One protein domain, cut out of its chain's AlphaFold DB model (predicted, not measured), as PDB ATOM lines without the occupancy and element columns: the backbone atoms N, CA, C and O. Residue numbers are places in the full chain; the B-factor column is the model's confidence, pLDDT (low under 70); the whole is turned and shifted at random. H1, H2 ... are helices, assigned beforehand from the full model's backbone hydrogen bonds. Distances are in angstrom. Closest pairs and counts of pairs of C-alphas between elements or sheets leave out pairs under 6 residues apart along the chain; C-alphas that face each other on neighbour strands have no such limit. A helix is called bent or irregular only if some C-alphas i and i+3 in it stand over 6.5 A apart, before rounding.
ATOM      1  N   ILE A   2      51.454  -7.001  19.683       95.19
ATOM      2  CA  ILE A   2      50.007  -7.150  19.959       95.19
ATOM      3  C   ILE A   2      49.445  -5.986  20.790       95.19
ATOM      4  O   ILE A   2      48.379  -5.475  20.462       95.19
ATOM      5  N   ASP A   3      50.175  -5.512  21.804       95.38
ATOM      6  CA  ASP A   3      49.708  -4.402  22.647       95.38
ATOM      7  C   ASP A   3      49.530  -3.100  21.861       95.38
ATOM      8  O   ASP A   3      48.524  -2.410  22.018       95.38
ATOM      9  N   ILE A   4      50.477  -2.802  20.966       96.81
ATOM     10  CA  ILE A   4      50.422  -1.626  20.092       96.81
ATOM     11  C   ILE A   4      49.235  -1.733  19.131       96.81
ATOM     12  O   ILE A   4      48.464  -0.789  19.001       96.81
ATOM     13  N   ALA A   5      49.032  -2.901  18.514       97.25
ATOM     14  CA  ALA A   5      47.890  -3.132  17.633       97.25
ATOM     15  C   ALA A   5      46.549  -2.975  18.372       97.25
ATOM     16  O   ALA A   5      45.631  -2.337  17.860       97.25
ATOM     17  N   ALA A   6      46.449  -3.500  19.596       96.81
ATOM     18  CA  ALA A   6      45.245  -3.396  20.408       96.81
ATOM     19  C   ALA A   6      44.925  -1.939  20.778       96.81
ATOM     20  O   ALA A   6      43.782  -1.514  20.613       96.81
ATOM     21  N   ILE A   7      45.923  -1.159  21.209       96.12
ATOM     22  CA  ILE A   7      45.754   0.272  21.509       96.12
ATOM     23  C   ILE A   7      45.340   1.033  20.248       96.12
ATOM     24  O   ILE A   7      44.341   1.743  20.277       96.12
ATOM     25  N   ASN A   8      46.038   0.831  19.129       97.56
ATOM     26  CA  ASN A   8      45.730   1.525  17.879       97.56
ATOM     27  C   ASN A   8      44.313   1.205  17.384       97.56
ATOM     28  O   ASN A   8      43.572   2.110  17.009       97.56
ATOM     29  N   SER A   9      43.901  -0.065  17.439       97.75
ATOM     30  CA  SER A   9      42.540  -0.469  17.066       97.75
ATOM     31  C   SER A   9      41.471   0.146  17.975       97.75
ATOM     32  O   SER A   9      40.415   0.546  17.490       97.75
ATOM     33  N   MET A  10      41.753   0.286  19.275       96.75
ATOM     34  CA  MET A  10      40.857   0.949  20.222       96.75
ATOM     35  C   MET A  10      40.734   2.442  19.919       96.75
ATOM     36  O   MET A  10      39.627   2.973  19.943       96.75
ATOM     37  N   THR A  11      41.845   3.113  19.614       96.25
ATOM     38  CA  THR A  11      41.846   4.534  19.249       96.25
ATOM     39  C   THR A  11      41.000   4.774  18.001       96.25
ATOM     40  O   THR A  11      40.143   5.652  18.019       96.25
ATOM     41  N   LEU A  12      41.173   3.949  16.962       98.00
ATOM     42  CA  LEU A  12      40.360   4.014  15.743       98.00
ATOM     43  C   LEU A  12      38.871   3.756  16.023       98.00
ATOM     44  O   LEU A  12      38.000   4.439  15.484       98.00
ATOM     45  N   TRP A  13      38.561   2.795  16.896       97.38
ATOM     46  CA  TRP A  13      37.184   2.519  17.304       97.38
ATOM     47  C   TRP A  13      36.550   3.713  18.022       97.38
ATOM     48  O   TRP A  13      35.440   4.114  17.686       97.38
ATOM     49  N   LEU A  14      37.255   4.315  18.983       95.25
ATOM     50  CA  LEU A  14      36.753   5.463  19.741       95.25
ATOM     51  C   LEU A  14      36.655   6.735  18.897       95.25
ATOM     52  O   LEU A  14      35.756   7.535  19.140       95.25
ATOM     53  N   SER A  15      37.517   6.915  17.889       96.00
ATOM     54  CA  SER A  15      37.370   8.030  16.946       96.00
ATOM     55  C   SER A  15      36.122   7.891  16.077       96.00
ATOM     56  O   SER A  15      35.509   8.891  15.726       96.00
ATOM     57  N   GLN A  16      35.731   6.656  15.749       97.56
ATOM     58  CA  GLN A  16      34.536   6.386  14.951       97.56
ATOM     59  C   GLN A  16      33.249   6.360  15.794       97.56
ATOM     60  O   GLN A  16      32.184   6.726  15.297       97.56
ATOM     61  N   TYR A  17      33.342   5.929  17.057       96.44
ATOM     62  CA  TYR A  17      32.216   5.736  17.975       96.44
ATOM     63  C   TYR A  17      32.485   6.388  19.346       96.44
ATOM     64  O   TYR A  17      32.656   5.682  20.344       96.44
ATOM     65  N   PRO A  18      32.505   7.729  19.433       93.19
ATOM     66  CA  PRO A  18      32.903   8.450  20.649       93.19
ATOM     67  C   PRO A  18      31.956   8.237  21.842       93.19
ATOM     68  O   PRO A  18      32.388   8.249  22.994       93.19
ATOM     69  N   GLU A  19      30.675   7.973  21.580       95.44
ATOM     70  CA  GLU A  19      29.659   7.726  22.615       95.44
ATOM     71  C   GLU A  19      29.752   6.315  23.228       95.44
ATOM     72  O   GLU A  19      29.145   6.015  24.264       95.44
ATOM     73  N   TRP A  20      30.517   5.408  22.610       94.75
ATOM     74  CA  TRP A  20      30.607   4.020  23.043       94.75
ATOM     75  C   TRP A  20      31.318   3.914  24.400       94.75
ATOM     76  O   TRP A  20      32.517   4.150  24.526       94.75
ATOM     77  N   ASN A  21      30.571   3.521  25.438       90.50
ATOM     78  CA  ASN A  21      31.060   3.381  26.819       90.50
ATOM     79  C   ASN A  21      31.700   4.648  27.422       90.50
ATOM     80  O   ASN A  21      32.462   4.544  28.382       90.50
ATOM     81  N   GLN A  22      31.341   5.841  26.941       86.50
ATOM     82  CA  GLN A  22      31.920   7.117  27.385       86.50
ATOM     83  C   GLN A  22      31.833   7.340  28.910       86.50
ATOM     84  O   GLN A  22      32.728   7.917  29.520       86.50
ATOM     85  N   ARG A  23      30.777   6.829  29.558       89.19
ATOM     86  CA  ARG A  23      30.539   6.970  31.011       89.19
ATOM     87  C   ARG A  23      31.250   5.921  31.875       89.19
ATOM     88  O   ARG A  23      31.040   5.881  33.086       89.19
ATOM     89  N   LYS A  24      32.013   5.005  31.276       90.00
ATOM     90  CA  LYS A  24      32.673   3.901  31.983       90.00
ATOM     91  C   LYS A  24      34.164   4.193  32.123       90.00
ATOM     92  O   LYS A  24      34.828   4.547  31.162       90.00
ATOM     93  N   SER A  25      34.721   3.978  33.313       90.88
ATOM     94  CA  SER A  25      36.166   4.127  33.551       90.88
ATOM     95  C   SER A  25      36.991   2.944  33.025       90.88
ATOM     96  O   SER A  25      38.204   3.037  32.869       90.88
ATOM     97  N   ASN A  26      36.344   1.813  32.729       93.88
ATOM     98  CA  ASN A  26      36.983   0.566  32.309       93.88
ATOM     99  C   ASN A  26      36.880   0.300  30.793       93.88
ATOM    100  O   ASN A  26      36.932  -0.857  30.370       93.88
ATOM    101  N   THR A  27      36.779   1.345  29.966       92.94
ATOM    102  CA  THR A  27      36.581   1.263  28.505       92.94
ATOM    103  C   THR A  27      37.609   0.378  27.807       92.94
ATOM    104  O   THR A  27      37.234  -0.476  27.007       92.94
ATOM    105  N   ARG A  28      38.896   0.475  28.179       94.44
ATOM    106  CA  ARG A  28      39.948  -0.401  27.631       94.44
ATOM    107  C   ARG A  28      39.672  -1.878  27.909       94.44
ATOM    108  O   ARG A  28      39.817  -2.715  27.024       94.44
ATOM    109  N   ARG A  29      39.253  -2.209  29.133       96.00
ATOM    110  CA  ARG A  29      38.930  -3.590  29.519       96.00
ATOM    111  C   ARG A  29      37.723  -4.109  28.745       96.00
ATOM    112  O   ARG A  29      37.752  -5.249  28.288       96.00
ATOM    113  N   ILE A  30      36.688  -3.285  28.586       96.50
ATOM    114  CA  ILE A  30      35.495  -3.648  27.813       96.50
ATOM    115  C   ILE A  30      35.875  -3.899  26.352       96.50
ATOM    116  O   ILE A  30      35.513  -4.939  25.806       96.50
ATOM    117  N   PHE A  31      36.665  -3.002  25.754       96.94
ATOM    118  CA  PHE A  31      37.109  -3.120  24.366       96.94
ATOM    119  C   PHE A  31      37.870  -4.427  24.139       96.94
ATOM    120  O   PHE A  31      37.508  -5.208  23.266       96.94
ATOM    121  N   LEU A  32      38.857  -4.732  24.985       97.44
ATOM    122  CA  LEU A  32      39.630  -5.974  24.882       97.44
ATOM    123  C   LEU A  32      38.770  -7.228  25.104       97.44
ATOM    124  O   LEU A  32      38.983  -8.251  24.452       97.44
ATOM    125  N   SER A  33      37.775  -7.168  25.993       96.25
ATOM    126  CA  SER A  33      36.839  -8.277  26.209       96.25
ATOM    127  C   SER A  33      35.986  -8.548  24.968       96.25
ATOM    128  O   SER A  33      35.778  -9.702  24.592       96.25
ATOM    129  N   GLN A  34      35.504  -7.497  24.309       96.50
ATOM    130  CA  GLN A  34      34.713  -7.632  23.089       96.50
ATOM    131  C   GLN A  34      35.579  -8.073  21.911       96.50
ATOM    132  O   GLN A  34      35.214  -9.014  21.210       96.50
ATOM    133  N   LEU A  35      36.762  -7.477  21.758       97.00
ATOM    134  CA  LEU A  35      37.734  -7.848  20.735       97.00
ATOM    135  C   LEU A  35      38.129  -9.323  20.852       97.00
ATOM    136  O   LEU A  35      38.080 -10.056  19.870       97.00
ATOM    137  N   SER A  36      38.470  -9.795  22.053       95.94
ATOM    138  CA  SER A  36      38.830 -11.203  22.266       95.94
ATOM    139  C   SER A  36      37.672 -12.157  21.962       95.94
ATOM    140  O   SER A  36      37.886 -13.213  21.366       95.94
ATOM    141  N   THR A  37      36.438 -11.777  22.297       95.44
ATOM    142  CA  THR A  37      35.245 -12.560  21.945       95.44
ATOM    143  C   THR A  37      35.063 -12.622  20.427       95.44
ATOM    144  O   THR A  37      34.929 -13.712  19.872       95.44
ATOM    145  N   ALA A  38      35.150 -11.478  19.742       96.19
ATOM    146  CA  ALA A  38      35.020 -11.384  18.290       96.19
ATOM    147  C   ALA A  38      36.100 -12.190  17.550       96.19
ATOM    148  O   ALA A  38      35.796 -12.898  16.595       96.19
ATOM    149  N   LEU A  39      37.347 -12.158  18.025       96.62
ATOM    150  CA  LEU A  39      38.452 -12.912  17.424       96.62
ATOM    151  C   LEU A  39      38.335 -14.426  17.639       96.62
ATOM    152  O   LEU A  39      38.821 -15.210  16.824       96.62
ATOM    153  N   THR A  40      37.722 -14.863  18.741       95.88
ATOM    154  CA  THR A  40      37.680 -16.287  19.108       95.88
ATOM    155  C   THR A  40      36.396 -16.998  18.694       95.88
ATOM    156  O   THR A  40      36.384 -18.230  18.694       95.88
ATOM    157  N   VAL A  41      35.348 -16.275  18.285       95.56
ATOM    158  CA  VAL A  41      34.022 -16.844  17.984       95.56
ATOM    159  C   VAL A  41      34.079 -17.993  16.975       95.56
ATOM    160  O   VAL A  41      33.605 -19.093  17.254       95.56
ATOM    161  N   THR A  42      34.756 -17.802  15.841       95.62
ATOM    162  CA  THR A  42      34.867 -18.820  14.785       95.62
ATOM    163  C   THR A  42      35.621 -20.051  15.275       95.62
ATOM    164  O   THR A  42      35.251 -21.187  14.972       95.62
ATOM    165  N   GLN A  43      36.678 -19.845  16.059       94.88
ATOM    166  CA  GLN A  43      37.481 -20.940  16.586       94.88
ATOM    167  C   GLN A  43      36.730 -21.723  17.666       94.88
ATOM    168  O   GLN A  43      36.811 -22.951  17.699       94.88
ATOM    169  N   ASN A  44      35.981 -21.037  18.526       94.44
ATOM    170  CA  ASN A  44      35.148 -21.657  19.550       94.44
ATOM    171  C   ASN A  44      33.990 -22.440  18.927       94.44
ATOM    172  O   ASN A  44      33.765 -23.577  19.334       94.44
ATOM    173  N   GLN A  45      33.362 -21.913  17.871       94.25
ATOM    174  CA  GLN A  45      32.353 -22.628  17.087       94.25
ATOM    175  C   GLN A  45      32.923 -23.910  16.466       94.25
ATOM    176  O   GLN A  45      32.349 -24.984  16.592       94.25
ATOM    177  N   ARG A  46      34.102 -23.843  15.835       93.12
ATOM    178  CA  ARG A  46      34.763 -25.041  15.282       93.12
ATOM    179  C   ARG A  46      35.128 -26.046  16.369       93.12
ATOM    180  O   ARG A  46      35.022 -27.253  16.161       93.12
ATOM    181  N   ARG A  47      35.586 -25.566  17.528       92.00
ATOM    182  CA  ARG A  47      35.911 -26.420  18.675       92.00
ATOM    183  C   ARG A  47      34.664 -27.093  19.226       92.00
ATOM    184  O   ARG A  47      34.744 -28.285  19.490       92.00
ATOM    185  N   SER A  48      33.538 -26.391  19.349       90.56
ATOM    186  CA  SER A  48      32.306 -26.943  19.924       90.56
ATOM    187  C   SER A  48      31.800 -28.171  19.167       90.56
ATOM    188  O   SER A  48      31.280 -29.088  19.791       90.56
ATOM    189  N   GLN A  49      32.060 -28.246  17.859       88.81
ATOM    190  CA  GLN A  49      31.712 -29.392  17.014       88.81
ATOM    191  C   GLN A  49      32.675 -30.585  17.126       88.81
ATOM    192  O   GLN A  49      32.409 -31.651  16.571       88.81
ATOM    193  N   LYS A  50      33.809 -30.459  17.830       86.50
ATOM    194  CA  LYS A  50      34.763 -31.568  17.950       86.50
ATOM    195  C   LYS A  50      34.245 -32.642  18.917       86.50
ATOM    196  O   LYS A  50      33.972 -32.336  20.081       86.50
ATOM    197  N   PRO A  51      34.237 -33.926  18.513       74.88
ATOM    198  CA  PRO A  51      33.729 -35.004  19.364       74.88
ATOM    199  C   PRO A  51      34.602 -35.206  20.616       74.88
ATOM    200  O   PRO A  51      34.107 -35.351  21.740       74.88
ATOM    201  N   ARG A  52      35.929 -35.146  20.448       78.38
ATOM    202  CA  ARG A  52      36.920 -35.409  21.503       78.38
ATOM    203  C   ARG A  52      37.449 -34.115  22.127       78.38
ATOM    204  O   ARG A  52      38.592 -33.727  21.913       78.38
ATOM    205  N   LEU A  53      36.601 -33.449  22.907       80.50
ATOM    206  CA  LEU A  53      37.000 -32.360  23.804       80.50
ATOM    207  C   LEU A  53      36.943 -32.806  25.265       80.50
ATOM    208  O   LEU A  53      36.065 -33.585  25.645       80.50
ATOM    209  N   MET A  54      37.839 -32.252  26.086       81.50
ATOM    210  CA  MET A  54      37.794 -32.438  27.537       81.50
ATOM    211  C   MET A  54      36.430 -31.974  28.088       81.50
ATOM    212  O   MET A  54      35.966 -30.902  27.686       81.50
ATOM    213  N   PRO A  55      35.818 -32.692  29.051       79.06
ATOM    214  CA  PRO A  55      34.516 -32.328  29.620       79.06
ATOM    215  C   PRO A  55      34.450 -30.882  30.130       79.06
ATOM    216  O   PRO A  55      33.517 -30.155  29.802       79.06
ATOM    217  N   LYS A  56      35.499 -30.415  30.825       82.69
ATOM    218  CA  LYS A  56      35.600 -29.024  31.307       82.69
ATOM    219  C   LYS A  56      35.499 -27.981  30.186       82.69
ATOM    220  O   LYS A  56      34.911 -26.925  30.372       82.69
ATOM    221  N   VAL A  57      36.055 -28.288  29.012       86.81
ATOM    222  CA  VAL A  57      36.043 -27.383  27.854       86.81
ATOM    223  C   VAL A  57      34.667 -27.389  27.194       86.81
ATOM    224  O   VAL A  57      34.192 -26.336  26.788       86.81
ATOM    225  N   LYS A  58      33.993 -28.547  27.142       85.81
ATOM    226  CA  LYS A  58      32.604 -28.638  26.667       85.81
ATOM    227  C   LYS A  58      31.660 -27.817  27.540       85.81
ATOM    228  O   LYS A  58      30.866 -27.061  27.001       85.81
ATOM    229  N   LEU A  59      31.795 -27.913  28.864       86.06
ATOM    230  CA  LEU A  59      31.016 -27.107  29.808       86.06
ATOM    231  C   LEU A  59      31.258 -25.610  29.625       86.06
ATOM    232  O   LEU A  59      30.300 -24.847  29.570       86.06
ATOM    233  N   ALA A  60      32.517 -25.195  29.471       89.44
ATOM    234  CA  ALA A  60      32.840 -23.794  29.215       89.44
ATOM    235  C   ALA A  60      32.210 -23.297  27.899       89.44
ATOM    236  O   ALA A  60      31.587 -22.241  27.875       89.44
ATOM    237  N   LEU A  61      32.299 -24.078  26.817       91.44
ATOM    238  CA  LEU A  61      31.675 -23.733  25.534       91.44
ATOM    239  C   LEU A  61      30.142 -23.666  25.636       91.44
ATOM    240  O   LEU A  61      29.549 -22.727  25.115       91.44
ATOM    241  N   LEU A  62      29.515 -24.591  26.364       89.62
ATOM    242  CA  LEU A  62      28.075 -24.553  26.645       89.62
ATOM    243  C   LEU A  62      27.682 -23.307  27.449       89.62
ATOM    244  O   LEU A  62      26.713 -22.645  27.095       89.62
ATOM    245  N   SER A  63      28.451 -22.936  28.482       89.56
ATOM    246  CA  SER A  63      28.187 -21.720  29.274       89.56
ATOM    247  C   SER A  63      28.326 -20.426  28.470       89.56
ATOM    248  O   SER A  63      27.728 -19.416  28.819       89.56
ATOM    249  N   LEU A  64      29.092 -20.471  27.380       90.75
ATOM    250  CA  LEU A  64      29.242 -19.375  26.426       90.75
ATOM    251  C   LEU A  64      28.188 -19.418  25.301       90.75
ATOM    252  O   LEU A  64      28.245 -18.594  24.394       90.75
ATOM    253  N   GLY A  65      27.245 -20.368  25.337       90.62
ATOM    254  CA  GLY A  65      26.137 -20.483  24.385       90.62
ATOM    255  C   GLY A  65      26.444 -21.260  23.099       90.62
ATOM    256  O   GLY A  65      25.615 -21.282  22.193       90.62
TER     257      GLY A  65
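What this domain is: This is residues 2 to 65 of the 131 residues of the protein "Hypothetical protein" of Rotaria sordida (UniProt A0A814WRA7). One long helix, H2, kinked near residue 42, makes most of the length, with a shorter helix near each of its ends: H1 set steeply across the first turns of H2, and H3 folded back near its last turns. The two end helices stay apart, and the stretch of H2 between them, residues 36 to 43, stands free, giving an open, loose shape without a shared core. The printed part has 64 residues with three named helices, in the order H1, H2, H3, and no named strand; the class is all helix. The whole is loose, with a radius of gyration of the C-alphas of 15.5 A, and elongated, spanning 43 by 23 by 17 A.

How they stand to each other: H1, residues 2 to 16, and H2, residues 27 to 48, only just touch, with 3 pairs of C-alphas within 8 A. H1 touches H2 with residues 6 to 10 alone, and H2 touches H1 with residues 28 to 32 alone; the closest C-alphas of the two helices are those of Met 10 and Phe 31, 6.9 A apart. The two helices run opposite ways at a steep tilt of 69 degrees, only just short of about perpendicular. H2 is irregular: C-alphas 39 and 42 are 7.4 A apart, and its line is a rough one. It has a kink of 50 degrees near residue 42. Past the kink, residues 44 to 48 of H2 alone touch H3, residues 55 to 63, and only just, with 3 pairs of C-alphas within 8 A. The closest C-alphas are those of Ser 48 and Leu 61, 6.5 A apart. H2 and H3 run opposite ways at a steep tilt of 59 degrees. H1 and H3 are apart. In H1 and H3 every O i to N i+4 pair is within hydrogen-bond range; in H2 16 of 18 are.

Where its parts are: H1 begins at C-alpha 2, (50.007, -7.150, 19.959), and runs 21.2 A from first to last C-alpha. H2 has 22 residues and runs 29.8 A, from C-alpha 27 at (36.581, 1.263, 28.505) to C-alpha 48. H3 has 9 residues, runs 12.4 A and ends at C-alpha 63, (28.187, -21.720, 29.274).

The domain as a whole: The two C-alphas farthest apart are those of Pro 18 and Arg 52, 44.1 A. The printed part has no cut. H1 to H2, with 10 residues between them, and H2 to H3, with 6, are short links, and no link is long. Residues 51 to 56 stand free. The mean pLDDT of the printed part is 92.5, and no printed residue is under 70.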